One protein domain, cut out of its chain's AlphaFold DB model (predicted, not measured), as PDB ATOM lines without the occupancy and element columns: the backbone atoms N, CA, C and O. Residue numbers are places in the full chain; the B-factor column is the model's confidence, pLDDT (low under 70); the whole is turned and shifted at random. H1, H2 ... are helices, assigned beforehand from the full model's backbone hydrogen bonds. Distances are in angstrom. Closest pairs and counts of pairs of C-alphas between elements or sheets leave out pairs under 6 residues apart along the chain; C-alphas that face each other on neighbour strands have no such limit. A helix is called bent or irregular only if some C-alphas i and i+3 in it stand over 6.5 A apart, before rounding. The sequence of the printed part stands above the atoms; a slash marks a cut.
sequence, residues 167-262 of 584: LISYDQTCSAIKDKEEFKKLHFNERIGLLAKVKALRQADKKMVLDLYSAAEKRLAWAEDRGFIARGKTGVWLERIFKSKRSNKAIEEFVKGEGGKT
ATOM      1  N   LEU A 167     382.827 451.435 445.131       92.75
ATOM      2  CA  LEU A 167     383.994 452.021 444.468       92.75
ATOM      3  C   LEU A 167     385.162 451.019 444.373       92.75
ATOM      4  O   LEU A 167     385.758 450.886 443.308       92.75
ATOM      5  N   ILE A 168     385.465 450.273 445.441       93.31
ATOM      6  CA  ILE A 168     386.514 449.233 445.433       93.31
ATOM      7  C   ILE A 168     386.154 448.085 444.483       93.31
ATOM      8  O   ILE A 168     387.030 447.548 443.810       93.31
ATOM      9  N   SER A 169     384.874 447.719 444.395       93.50
ATOM     10  CA  SER A 169     384.416 446.684 443.460       93.50
ATOM     11  C   SER A 169     384.645 447.087 442.001       93.50
ATOM     12  O   SER A 169     384.955 446.233 441.173       93.50
ATOM     13  N   TYR A 170     384.523 448.381 441.691       93.12
ATOM     14  CA  TYR A 170     384.844 448.916 440.369       93.12
ATOM     15  C   TYR A 170     386.357 448.949 440.106       93.12
ATOM     16  O   TYR A 170     386.804 448.578 439.023       93.12
ATOM     17  N   ASP A 171     387.150 449.378 441.091       91.88
ATOM     18  CA  ASP A 171     388.607 449.489 440.988       91.88
ATOM     19  C   ASP A 171     389.293 448.896 442.228       91.88
ATOM     20  O   ASP A 171     389.507 449.564 443.248       91.88
ATOM     21  N   GLN A 172     389.693 447.625 442.114       92.44
ATOM     22  CA  GLN A 172     390.278 446.854 443.217       92.44
ATOM     23  C   GLN A 172     391.584 447.439 443.760       92.44
ATOM     24  O   GLN A 172     391.948 447.166 444.906       92.44
ATOM     25  N   THR A 173     392.289 448.275 442.994       89.06
ATOM     26  CA  THR A 173     393.516 448.922 443.485       89.06
ATOM     27  C   THR A 173     393.235 449.920 444.617       89.06
ATOM     28  O   THR A 173     394.144 450.288 445.358       89.06
ATOM     29  N   CYS A 174     391.972 450.325 444.792       91.50
ATOM     30  CA  CYS A 174     391.525 451.181 445.887       91.50
ATOM     31  C   CYS A 174     391.362 450.436 447.225       91.50
ATOM     32  O   CYS A 174     391.207 451.079 448.266       91.50
ATOM     33  N   SER A 175     391.420 449.097 447.218       92.38
ATOM     34  CA  SER A 175     391.227 448.248 448.405       92.38
ATOM     35  C   SER A 175     392.203 448.550 449.543       92.38
ATOM     36  O   SER A 175     391.827 448.449 450.707       92.38
ATOM     37  N   ALA A 176     393.412 449.025 449.230       91.25
ATOM     38  CA  ALA A 176     394.423 449.391 450.221       91.25
ATOM     39  C   ALA A 176     393.996 450.529 451.175       91.25
ATOM     40  O   ALA A 176     394.661 450.751 452.178       91.25
ATOM     41  N   ILE A 177     392.891 451.248 450.918       93.06
ATOM     42  CA  ILE A 177     392.307 452.185 451.903       93.06
ATOM     43  C   ILE A 177     391.679 451.448 453.102       93.06
ATOM     44  O   ILE A 177     391.577 452.020 454.186       93.06
ATOM     45  N   LYS A 178     391.262 450.190 452.934       91.94
ATOM     46  CA  LYS A 178     390.660 449.386 454.009       91.94
ATOM     47  C   LYS A 178     391.692 448.821 454.974       91.94
ATOM     48  O   LYS A 178     391.403 448.662 456.154       91.94
ATOM     49  N   ASP A 179     392.891 448.537 454.481       91.44
ATOM     50  CA  ASP A 179     393.971 447.998 455.294       91.44
ATOM     51  C   ASP A 179     394.926 449.119 455.717       91.44
ATOM     52  O   ASP A 179     395.720 449.645 454.934       91.44
ATOM     53  N   LYS A 180     394.844 449.481 456.999       91.88
ATOM     54  CA  LYS A 180     395.685 450.511 457.609       91.88
ATOM     55  C   LYS A 180     397.177 450.191 457.509       91.88
ATOM     56  O   LYS A 180     397.981 451.106 457.315       91.88
ATOM     57  N   GLU A 181     397.568 448.933 457.665       90.75
ATOM     58  CA  GLU A 181     398.977 448.547 457.664       90.75
ATOM     59  C   GLU A 181     399.536 448.501 456.239       90.75
ATOM     60  O   GLU A 181     400.635 449.009 456.003       90.75
ATOM     61  N   GLU A 182     398.763 448.026 455.263       90.88
ATOM     62  CA  GLU A 182     399.133 448.138 453.846       90.88
ATOM     63  C   GLU A 182     399.236 449.603 453.400       90.88
ATOM     64  O   GLU A 182     400.236 449.998 452.792       90.88
ATOM     65  N   PHE A 183     398.288 450.462 453.794       93.31
ATOM     66  CA  PHE A 183     398.361 451.898 453.510       93.31
ATOM     67  C   PHE A 183     399.639 452.539 454.070       93.31
ATOM     68  O   PHE A 183     400.274 453.368 453.408       93.31
ATOM     69  N   LYS A 184     400.065 452.143 455.275       91.94
ATOM     70  CA  LYS A 184     401.309 452.625 455.889       91.94
ATOM     71  C   LYS A 184     402.567 452.140 455.171       91.94
ATOM     72  O   LYS A 184     403.571 452.859 455.187       91.94
ATOM     73  N   LYS A 185     402.560 450.964 454.550       91.00
ATOM     74  CA  LYS A 185     403.725 450.463 453.800       91.00
ATOM     75  C   LYS A 185     403.971 451.253 452.515       91.00
ATOM     76  O   LYS A 185     405.121 451.381 452.093       91.00
ATOM     77  N   LEU A 186     402.923 451.832 451.927       90.25
ATOM     78  CA  LEU A 186     403.039 452.664 450.729       90.25
ATOM     79  C   LEU A 186     403.930 453.891 450.968       90.25
ATOM     80  O   LEU A 186     403.860 454.554 452.016       90.25
ATOM     81  N   HIS A 187     404.713 454.259 449.949       89.31
ATOM     82  CA  HIS A 187     405.455 455.512 449.968       89.31
ATOM     83  C   HIS A 187     404.479 456.698 450.032       89.31
ATOM     84  O   HIS A 187     403.385 456.658 449.474       89.31
ATOM     85  N   PHE A 188     404.874 457.808 450.665       89.62
ATOM     86  CA  PHE A 188     403.964 458.936 450.907       89.62
ATOM     87  C   PHE A 188     403.249 459.447 449.641       89.62
ATOM     88  O   PHE A 188     402.053 459.720 449.670       89.62
ATOM     89  N   ASN A 189     403.953 459.538 448.510       87.38
ATOM     90  CA  ASN A 189     403.338 459.959 447.245       87.38
ATOM     91  C   ASN A 189     402.297 458.958 446.719       87.38
ATOM     92  O   ASN A 189     401.320 459.378 446.107       87.38
ATOM     93  N   GLU A 190     402.493 457.662 446.961       91.25
ATOM     94  CA  GLU A 190     401.548 456.606 446.578       91.25
ATOM     95  C   GLU A 190     400.303 456.668 447.461       91.25
ATOM     96  O   GLU A 190     399.197 456.584 446.941       91.25
ATOM     97  N   ARG A 191     400.462 456.956 448.762       94.06
ATOM     98  CA  ARG A 191     399.334 457.219 449.671       94.06
ATOM     99  C   ARG A 191     398.474 458.385 449.196       94.06
ATOM    100  O   ARG A 191     397.268 458.238 449.043       94.06
ATOM    101  N   ILE A 192     399.092 459.535 448.912       94.31
ATOM    102  CA  ILE A 192     398.373 460.703 448.375       94.31
ATOM    103  C   ILE A 192     397.719 460.372 447.028       94.31
ATOM    104  O   ILE A 192     396.588 460.786 446.779       94.31
ATOM    105  N   GLY A 193     398.403 459.603 446.178       93.75
ATOM    106  CA  GLY A 193     397.852 459.101 444.924       93.75
ATOM    107  C   GLY A 193     396.597 458.256 445.134       93.75
ATOM    108  O   GLY A 193     395.584 458.520 444.497       93.75
ATOM    109  N   LEU A 194     396.632 457.295 446.053       95.62
ATOM    110  CA  LEU A 194     395.511 456.412 446.374       95.62
ATOM    111  C   LEU A 194     394.296 457.186 446.911       95.62
ATOM    112  O   LEU A 194     393.182 456.998 446.425       95.62
ATOM    113  N   LEU A 195     394.508 458.115 447.848       96.50
ATOM    114  CA  LEU A 195     393.435 458.967 448.376       96.50
ATOM    115  C   LEU A 195     392.792 459.818 447.268       96.50
ATOM    116  O   LEU A 195     391.565 459.883 447.142       96.50
ATOM    117  N   ALA A 196     393.622 460.439 446.425       96.25
ATOM    118  CA  ALA A 196     393.174 461.225 445.279       96.25
ATOM    119  C   ALA A 196     392.403 460.363 444.265       96.25
ATOM    120  O   ALA A 196     391.377 460.789 443.734       96.25
ATOM    121  N   LYS A 197     392.853 459.125 444.049       95.69
ATOM    122  CA  LYS A 197     392.229 458.157 443.150       95.69
ATOM    123  C   LYS A 197     390.814 457.785 443.599       95.69
ATOM    124  O   LYS A 197     389.881 457.942 442.815       95.69
ATOM    125  N   VAL A 198     390.617 457.439 444.872       95.81
ATOM    126  CA  VAL A 198     389.275 457.151 445.422       95.81
ATOM    127  C   VAL A 198     388.356 458.369 445.342       95.81
ATOM    128  O   VAL A 198     387.197 458.263 444.936       95.81
ATOM    129  N   LYS A 199     388.879 459.562 445.638       95.81
ATOM    130  CA  LYS A 199     388.136 460.820 445.474       95.81
ATOM    131  C   LYS A 199     387.736 461.085 444.020       95.81
ATOM    132  O   LYS A 199     386.658 461.635 443.782       95.81
ATOM    133  N   ALA A 200     388.593 460.740 443.063       96.19
ATOM    134  CA  ALA A 200     388.311 460.866 441.639       96.19
ATOM    135  C   ALA A 200     387.221 459.888 441.196       96.19
ATOM    136  O   ALA A 200     386.280 460.305 440.523       96.19
ATOM    137  N   LEU A 201     387.319 458.629 441.630       95.44
ATOM    138  CA  LEU A 201     386.371 457.572 441.301       95.44
ATOM    139  C   LEU A 201     384.967 457.901 441.821       95.44
ATOM    140  O   LEU A 201     384.018 457.923 441.041       95.44
ATOM    141  N   ARG A 202     384.853 458.323 443.089       95.06
ATOM    142  CA  ARG A 202     383.596 458.838 443.666       95.06
ATOM    143  C   ARG A 202     382.991 459.962 442.826       95.06
ATOM    144  O   ARG A 202     381.778 460.060 442.663       95.06
ATOM    145  N   GLN A 203     383.828 460.871 442.332       95.31
ATOM    146  CA  GLN A 203     383.351 462.011 441.556       95.31
ATOM    147  C   GLN A 203     382.944 461.628 440.127       95.31
ATOM    148  O   GLN A 203     382.037 462.260 439.580       95.31
ATOM    149  N   ALA A 204     383.606 460.634 439.533       95.00
ATOM    150  CA  ALA A 204     383.251 460.073 438.236       95.00
ATOM    151  C   ALA A 204     381.927 459.300 438.307       95.00
ATOM    152  O   ALA A 204     381.076 459.506 437.444       95.00
ATOM    153  N   ASP A 205     381.721 458.520 439.371       94.31
ATOM    154  CA  ASP A 205     380.466 457.818 439.659       94.31
ATOM    155  C   ASP A 205     379.291 458.799 439.784       94.31
ATOM    156  O   ASP A 205     378.332 458.744 439.015       94.31
ATOM    157  N   LYS A 206     379.440 459.836 440.622       92.94
ATOM    158  CA  LYS A 206     378.442 460.916 440.769       92.94
ATOM    159  C   LYS A 206     378.092 461.637 439.467       92.94
ATOM    160  O   LYS A 206     377.002 462.187 439.346       92.94
ATOM    161  N   LYS A 207     379.033 461.710 438.524       92.44
ATOM    162  CA  LYS A 207     378.850 462.350 437.213       92.44
ATOM    163  C   LYS A 207     378.413 461.367 436.124       92.44
ATOM    164  O   LYS A 207     378.215 461.816 434.995       92.44
ATOM    165  N   MET A 208     378.283 460.078 436.453       93.38
ATOM    166  CA  MET A 208     377.988 458.977 435.533       93.38
ATOM    167  C   MET A 208     378.982 458.893 434.359       93.38
ATOM    168  O   MET A 208     378.591 458.712 433.212       93.38
ATOM    169  N   VAL A 209     380.281 459.061 434.641       95.12
ATOM    170  CA  VAL A 209     381.379 459.039 433.644       95.12
ATOM    171  C   VAL A 209     382.501 458.070 434.036       95.12
ATOM    172  O   VAL A 209     383.692 458.357 433.880       95.12
ATOM    173  N   LEU A 210     382.131 456.920 434.603       95.00
ATOM    174  CA  LEU A 210     383.077 455.880 435.021       95.00
ATOM    175  C   LEU A 210     383.898 455.318 433.846       95.00
ATOM    176  O   LEU A 210     385.078 455.007 434.005       95.00
ATOM    177  N   ASP A 211     383.327 455.269 432.640       94.88
ATOM    178  CA  ASP A 211     384.046 454.895 431.416       94.88
ATOM    179  C   ASP A 211     385.219 455.852 431.126       94.88
ATOM    180  O   ASP A 211     386.328 455.414 430.801       94.88
ATOM    181  N   LEU A 212     385.005 457.162 431.307       96.38
ATOM    182  CA  LEU A 212     386.044 458.179 431.150       96.38
ATOM    183  C   LEU A 212     387.114 458.048 432.232       96.38
ATOM    184  O   LEU A 212     388.289 458.280 431.940       96.38
ATOM    185  N   TYR A 213     386.730 457.684 433.460       97.12
ATOM    186  CA  TYR A 213     387.683 457.415 434.539       97.12
ATOM    187  C   TYR A 213     388.625 456.279 434.148       97.12
ATOM    188  O   TYR A 213     389.836 456.498 434.109       97.12
ATOM    189  N   SER A 214     388.077 455.131 433.748       95.94
ATOM    190  CA  SER A 214     388.867 453.962 433.346       95.94
ATOM    191  C   SER A 214     389.779 454.263 432.154       95.94
ATOM    192  O   SER A 214     390.949 453.867 432.124       95.94
ATOM    193  N   ALA A 215     389.290 455.028 431.172       96.06
ATOM    194  CA  ALA A 215     390.097 455.450 430.030       96.06
ATOM    195  C   ALA A 215     391.263 456.374 430.435       96.06
ATOM    196  O   ALA A 215     392.385 456.214 429.940       96.06
ATOM    197  N   ALA A 216     391.013 457.339 431.325       97.19
ATOM    198  CA  ALA A 216     392.036 458.253 431.825       97.19
ATOM    199  C   ALA A 216     393.070 457.522 432.689       97.19
ATOM    200  O   ALA A 216     394.271 457.738 432.520       97.19
ATOM    201  N   GLU A 217     392.612 456.638 433.574       96.62
ATOM    202  CA  GLU A 217     393.455 455.841 434.458       96.62
ATOM    203  C   GLU A 217     394.410 454.972 433.649       96.62
ATOM    204  O   GLU A 217     395.618 455.063 433.851       96.62
ATOM    205  N   LYS A 218     393.905 454.215 432.669       95.56
ATOM    206  CA  LYS A 218     394.737 453.361 431.813       95.56
ATOM    207  C   LYS A 218     395.862 454.146 431.128       95.56
ATOM    208  O   LYS A 218     397.001 453.686 431.080       95.56
ATOM    209  N   ARG A 219     395.559 455.344 430.611       96.12
ATOM    210  CA  ARG A 219     396.552 456.220 429.959       96.12
ATOM    211  C   ARG A 219     397.578 456.770 430.956       96.12
ATOM    212  O   ARG A 219     398.765 456.823 430.639       96.12
ATOM    213  N   LEU A 220     397.135 457.176 432.144       96.69
ATOM    214  CA  LEU A 220     398.009 457.707 433.193       96.69
ATOM    215  C   LEU A 220     398.900 456.622 433.809       96.69
ATOM    216  O   LEU A 220     400.099 456.849 433.946       96.69
ATOM    217  N   ALA A 221     398.352 455.440 434.087       94.50
ATOM    218  CA  ALA A 221     399.093 454.286 434.583       94.50
ATOM    219  C   ALA A 221     400.182 453.856 433.590       94.50
ATOM    220  O   ALA A 221     401.324 453.643 433.986       94.50
ATOM    221  N   TRP A 222     399.874 453.840 432.287       95.06
ATOM    222  CA  TRP A 222     400.878 453.612 431.245       95.06
ATOM    223  C   TRP A 222     402.002 454.664 431.265       95.06
ATOM    224  O   TRP A 222     403.176 454.329 431.117       95.06
ATOM    225  N   ALA A 223     401.666 455.941 431.473       95.06
ATOM    226  CA  ALA A 223     402.661 457.010 431.569       95.06
ATOM    227  C   ALA A 223     403.516 456.917 432.849       95.06
ATOM    228  O   ALA A 223     404.690 457.290 432.834       95.06
ATOM    229  N   GLU A 224     402.942 456.441 433.954       92.81
ATOM    230  CA  GLU A 224     403.644 456.195 435.217       92.81
ATOM    231  C   GLU A 224     404.610 455.008 435.103       92.81
ATOM    232  O   GLU A 224     405.776 455.151 435.468       92.81
ATOM    233  N   ASP A 225     404.166 453.892 434.520       92.12
ATOM    234  CA  ASP A 225     404.974 452.689 434.272       92.12
ATOM    235  C   ASP A 225     406.199 452.986 433.391       92.12
ATOM    236  O   ASP A 225     407.325 452.589 433.685       92.12
ATOM    237  N   ARG A 226     406.012 453.817 432.358       91.44
ATOM    238  CA  ARG A 226     407.098 454.308 431.493       91.44
ATOM    239  C   ARG A 226     407.970 455.393 432.139       91.44
ATOM    240  O   ARG A 226     408.921 455.862 431.516       91.44
ATOM    241  N   GLY A 227     407.660 455.824 433.361       91.12
ATOM    242  CA  GLY A 227     408.436 456.822 434.095       91.12
ATOM    243  C   GLY A 227     408.338 458.245 433.531       91.12
ATOM    244  O   GLY A 227     409.281 459.026 433.686       91.12
ATOM    245  N   PHE A 228     407.230 458.599 432.874       93.38
ATOM    246  CA  PHE A 228     406.958 459.963 432.388       93.38
ATOM    247  C   PHE A 228     406.373 460.858 433.491       93.38
ATOM    248  O   PHE A 228     406.575 462.079 433.515       93.38
ATOM    249  N   ILE A 229     405.682 460.250 434.453       91.31
ATOM    250  CA  ILE A 229     405.211 460.893 435.681       91.31
ATOM    251  C   ILE A 229     405.731 460.139 436.906       91.31
ATOM    252  O   ILE A 229     406.059 458.960 436.830       91.31
ATOM    253  N   ALA A 230     405.853 460.840 438.036       87.94
ATOM    254  CA  ALA A 230     406.296 460.225 439.283       87.94
ATOM    255  C   ALA A 230     405.254 459.239 439.819       87.94
ATOM    256  O   ALA A 230     404.052 459.466 439.658       87.94
ATOM    257  N   ARG A 231     405.724 458.227 440.557       86.00
ATOM    258  CA  ARG A 231     404.834 457.296 441.251       86.00
ATOM    259  C   ARG A 231     403.791 457.999 442.125       86.00
ATOM    260  O   ARG A 231     404.121 458.960 442.833       86.00
ATOM    261  N   GLY A 232     402.545 457.539 442.049       84.88
ATOM    262  CA  GLY A 232     401.391 458.110 442.748       84.88
ATOM    263  C   GLY A 232     400.790 459.363 442.094       84.88
ATOM    264  O   GLY A 232     399.778 459.879 442.571       84.88
ATOM    265  N   LYS A 233     401.352 459.881 440.988       90.38
ATOM    266  CA  LYS A 233     400.772 461.044 440.283       90.38
ATOM    267  C   LYS A 233     399.542 460.699 439.448       90.38
ATOM    268  O   LYS A 233     398.791 461.628 439.144       90.38
ATOM    269  N   THR A 234     399.304 459.427 439.120       93.88
ATOM    270  CA  THR A 234     398.083 458.998 438.418       93.88
ATOM    271  C   THR A 234     396.827 459.434 439.167       93.88
ATOM    272  O   THR A 234     396.016 460.174 438.613       93.88
ATOM    273  N   GLY A 235     396.707 459.097 440.455       94.38
ATOM    274  CA  GLY A 235     395.547 459.479 441.265       94.38
ATOM    275  C   GLY A 235     395.347 460.990 441.391       94.38
ATOM    276  O   GLY A 235     394.228 461.480 441.267       94.38
ATOM    277  N   VAL A 236     396.434 461.759 441.528       93.56
ATOM    278  CA  VAL A 236     396.382 463.234 441.584       93.56
ATOM    279  C   VAL A 236     395.852 463.833 440.276       93.56
ATOM    280  O   VAL A 236     395.083 464.797 440.291       93.56
ATOM    281  N   TRP A 237     396.251 463.276 439.128       94.94
ATOM    282  CA  TRP A 237     395.722 463.699 437.831       94.94
ATOM    283  C   TRP A 237     394.257 463.316 437.657       94.94
ATOM    284  O   TRP A 237     393.474 464.164 437.229       94.94
ATOM    285  N   LEU A 238     393.873 462.096 438.037       96.94
ATOM    286  CA  LEU A 238     392.476 461.656 438.019       96.94
ATOM    287  C   LEU A 238     391.600 462.580 438.867       96.94
ATOM    288  O   LEU A 238     390.589 463.088 438.383       96.94
ATOM    289  N   GLU A 239     392.023 462.889 440.091       96.31
ATOM    290  CA  GLU A 239     391.287 463.795 440.972       96.31
ATOM    291  C   GLU A 239     391.102 465.163 440.316       96.31
ATOM    292  O   GLU A 239     389.987 465.686 440.279       96.31
ATOM    293  N   ARG A 240     392.166 465.722 439.730       94.75
ATOM    294  CA  ARG A 240     392.107 467.010 439.028       94.75
ATOM    295  C   ARG A 240     391.136 466.987 437.845       94.75
ATOM    296  O   ARG A 240     390.433 467.976 437.633       94.75
ATOM    297  N   ILE A 241     391.108 465.900 437.073       95.62
ATOM    298  CA  ILE A 241     390.219 465.743 435.913       95.62
ATOM    299  C   ILE A 241     388.760 465.706 436.382       95.62
ATOM    300  O   ILE A 241     387.949 466.529 435.946       95.62
ATOM    301  N   PHE A 242     388.434 464.813 437.319       95.75
ATOM    302  CA  PHE A 242     387.043 464.531 437.676       95.75
ATOM    303  C   PHE A 242     386.451 465.520 438.679       95.75
ATOM    304  O   PHE A 242     385.271 465.855 438.554       95.75
ATOM    305  N   LYS A 243     387.250 466.103 439.584       93.44
ATOM    306  CA  LYS A 243     386.807 467.223 440.440       93.44
ATOM    307  C   LYS A 243     386.699 468.556 439.710       93.44
ATOM    308  O   LYS A 243     386.202 469.523 440.288       93.44
ATOM    309  N   SER A 244     387.146 468.644 438.457       88.62
ATOM    310  CA  SER A 244     386.977 469.871 437.687       88.62
ATOM    311  C   SER A 244     385.490 470.221 437.529       88.62
ATOM    312  O   SER A 244     384.626 469.348 437.411       88.62
ATOM    313  N   LYS A 245     385.185 471.522 437.486       89.25
ATOM    314  CA  LYS A 245     383.833 472.037 437.196       89.25
ATOM    315  C   LYS A 245     383.472 471.965 435.701       89.25
ATOM    316  O   LYS A 245     382.508 472.588 435.275       89.25
ATOM    317  N   ARG A 246     384.275 471.269 434.888       89.75
ATOM    318  CA  ARG A 246     384.048 471.133 433.443       89.75
ATOM    319  C   ARG A 246     382.862 470.207 433.174       89.75
ATOM    320  O   ARG A 246     382.587 469.308 433.971       89.75
ATOM    321  N   SER A 247     382.192 470.427 432.043       93.25
ATOM    322  CA  SER A 247     381.116 469.557 431.564       93.25
ATOM    323  C   SER A 247     381.648 468.167 431.206       93.25
ATOM    324  O   SER A 247     382.823 468.018 430.860       93.25
ATOM    325  N   ASN A 248     380.777 467.154 431.237       93.31
ATOM    326  CA  ASN A 248     381.141 465.781 430.872       93.31
ATOM    327  C   ASN A 248     381.726 465.705 429.450       93.31
ATOM    328  O   ASN A 248     382.756 465.068 429.259       93.31
ATOM    329  N   LYS A 249     381.164 466.456 428.492       93.75
ATOM    330  CA  LYS A 249     381.699 466.565 427.124       93.75
ATOM    331  C   LYS A 249     383.130 467.116 427.091       93.75
ATOM    332  O   LYS A 249     383.986 466.562 426.416       93.75
ATOM    333  N   ALA A 250     383.424 468.162 427.864       93.75
ATOM    334  CA  ALA A 250     384.774 468.722 427.927       93.75
ATOM    335  C   ALA A 250     385.776 467.781 428.625       93.75
ATOM    336  O   ALA A 250     386.972 467.815 428.330       93.75
ATOM    337  N   ILE A 251     385.311 466.953 429.569       94.00
ATOM    338  CA  ILE A 251     386.126 465.884 430.162       94.00
ATOM    339  C   ILE A 251     386.399 464.804 429.112       94.00
ATOM    340  O   ILE A 251     387.544 464.388 428.970       94.00
ATOM    341  N   GLU A 252     385.391 464.392 428.347       95.56
ATOM    342  CA  GLU A 252     385.549 463.415 427.270       95.56
ATOM    343  C   GLU A 252     386.524 463.898 426.190       95.56
ATOM    344  O   GLU A 252     387.477 463.188 425.874       95.56
ATOM    345  N   GLU A 253     386.363 465.127 425.697       95.44
ATOM    346  CA  GLU A 253     387.288 465.754 424.745       95.44
ATOM    347  C   GLU A 253     388.719 465.800 425.300       95.44
ATOM    348  O   GLU A 253     389.681 465.524 424.586       95.44
ATOM    349  N   PHE A 254     388.882 466.090 426.596       96.56
ATOM    350  CA  PHE A 254     390.194 466.071 427.235       96.56
ATOM    351  C   PHE A 254     390.781 464.655 427.341       96.56
ATOM    352  O   PHE A 254     391.973 464.474 427.100       96.56
ATOM    353  N   VAL A 255     389.985 463.657 427.729       95.50
ATOM    354  CA  VAL A 255     390.462 462.292 428.001       95.50
ATOM    355  C   VAL A 255     390.682 461.507 426.713       95.50
ATOM    356  O   VAL A 255     391.741 460.889 426.566       95.50
ATOM    357  N   LYS A 256     389.703 461.517 425.803       93.94
ATOM    358  CA  LYS A 256     389.672 460.705 424.578       93.94
ATOM    359  C   LYS A 256     390.163 461.460 423.342       93.94
ATOM    360  O   LYS A 256     390.673 460.806 422.441       93.94
ATOM    361  N   GLY A 257     390.045 462.788 423.312       90.31
ATOM    362  CA  GLY A 257     390.375 463.588 422.133       90.31
ATOM    363  C   GLY A 257     391.863 463.627 421.775       90.31
ATOM    364  O   GLY A 257     392.742 463.158 422.510       90.31
ATOM    365  N   GLU A 258     392.147 464.275 420.649       88.50
ATOM    366  CA  GLU A 258     393.480 464.401 420.061       88.50
ATOM    367  C   GLU A 258     394.020 465.837 420.133       88.50
ATOM    368  O   GLU A 258     393.275 466.812 420.234       88.50
ATOM    369  N   GLY A 259     395.346 465.971 420.089       89.00
ATOM    370  CA  GLY A 259     396.035 467.261 420.070       89.00
ATOM    371  C   GLY A 259     396.650 467.688 421.405       89.00
ATOM    372  O   GLY A 259     396.549 467.030 422.439       89.00
ATOM    373  N   GLY A 260     397.340 468.831 421.390       87.00
ATOM    374  CA  GLY A 260     398.210 469.247 422.494       87.00
ATOM    375  C   GLY A 260     397.495 469.512 423.827       87.00
ATOM    376  O   GLY A 260     398.121 469.409 424.880       87.00
ATOM    377  N   LYS A 261     396.203 469.847 423.823       91.06
ATOM    378  CA  LYS A 261     395.449 470.172 425.049       91.06
ATOM    379  C   LYS A 261     394.724 468.969 425.665       91.06
ATOM    380  O   LYS A 261     394.064 469.148 426.686       91.06
ATOM    381  N   THR A 262     394.859 467.775 425.093       95.69
ATOM    382  CA  THR A 262     394.241 466.539 425.600       95.69
ATOM    383  C   THR A 262     395.222 465.752 426.460       95.69
ATOM    384  O   THR A 262     396.431 466.000 426.426       95.69
TER     385      THR A 262
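AT A GLANCE: This is residues 167 to 262 of the 584 residues of an uncharacterized protein of Candidatus Peribacteria bacterium RIFCSPHIGHO2_02_FULL_51_15 (UniProt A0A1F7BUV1). Three helices, H4, H5 and H6, form a loosely splayed up-and-down bundle, each running against the one before it, with the shorter H6 set against both of the others. Short helix H2 packs on the side of H4 away from H6, with H1 before it on that same side and H3 beyond it at one end of the longest axis, while H7 packs on H5 at the other end. The printed part has 96 residues with seven named helices, H1 to H7 in order, and no named strand; its class is all helix. It is compact, with a radius of gyration of the C-alphas of 13.3 A and spans of 40 by 30 by 19 A.

HOW THE PARTS SIT: The longest helix and the hub is H4, residues 188 to 206. It touches H6, residues 233 to 242, most closely at the C-alphas of Lys 197 and Gly 235, 4.0 A apart, at a shallow tilt of 24 degrees, the same way. H5, residues 210 to 225, forms a helical hairpin with H4, opposite ways at 20 degrees; they touch through residues 200 to 204 and 210 to 213 alone, with the closest C-alphas, Ala 204 and Leu 210, 5.3 A apart. H5 and H6 form another helical hairpin, a shallow tilt of 25 degrees, opposite ways, closest at the C-alphas of Leu 220 and Thr 234, 5.4 A. H7, residues 248 to 256, touches H5 at its residues 212 to 216 alone, closest at the C-alphas of Ala 216 and Val 255, 5.8 A. H2, residues 172 to 177, touches H4 at residues 194 to 198 alone, at a steep tilt of 62 degrees, with the closest C-alphas, Cys 174 and Val 198, 6.4 A apart. H1, residues 167 to 170, only just touches H4, with 3 pairs of C-alphas within 8 A, the closest being Leu 167 and Leu 201 at 6.8 A. H3, residues 180 to 185, is close to H4 but not clearly touching, and only just touches H2, only at the corner, with 3 pairs of C-alphas within 8 A. H4 and H7 are apart. Every O i to N i+4 pair is within hydrogen-bond range in H3, H4, H5, H6 and H7; in H2 it is 0 of 2, beside 2 of 3 O i to N i+3 pairs, and H1 is too short for such a pair.

IN THESE COORDINATES: H4 runs 27.5 A from C-alpha 188 at (403.964, 458.936, 450.907) to C-alpha 206 at (378.442, 460.916, 440.769). H5 is 22.1 A long, H6 14.4 A and H7 11.8 A, the last ending at C-alpha 256 at (389.672, 460.705, 424.578). H1 begins at C-alpha 167 at (383.994, 452.021, 444.468) and is 5.2 A long, H2 10.4 A and H3 8.9 A. H2 is irregular, but only just: C-alphas 173 and 176 are 6.8 A apart.

THE WHOLE: The two C-alphas farthest apart, those of Glu 181 and Gly 259, are 42.1 A apart. The printed part has no cut. The link from H5 to H6, 7 residues, is short; the other links are tight. The mean pLDDT of the printed part is 93.2, and no printed residue is under 70.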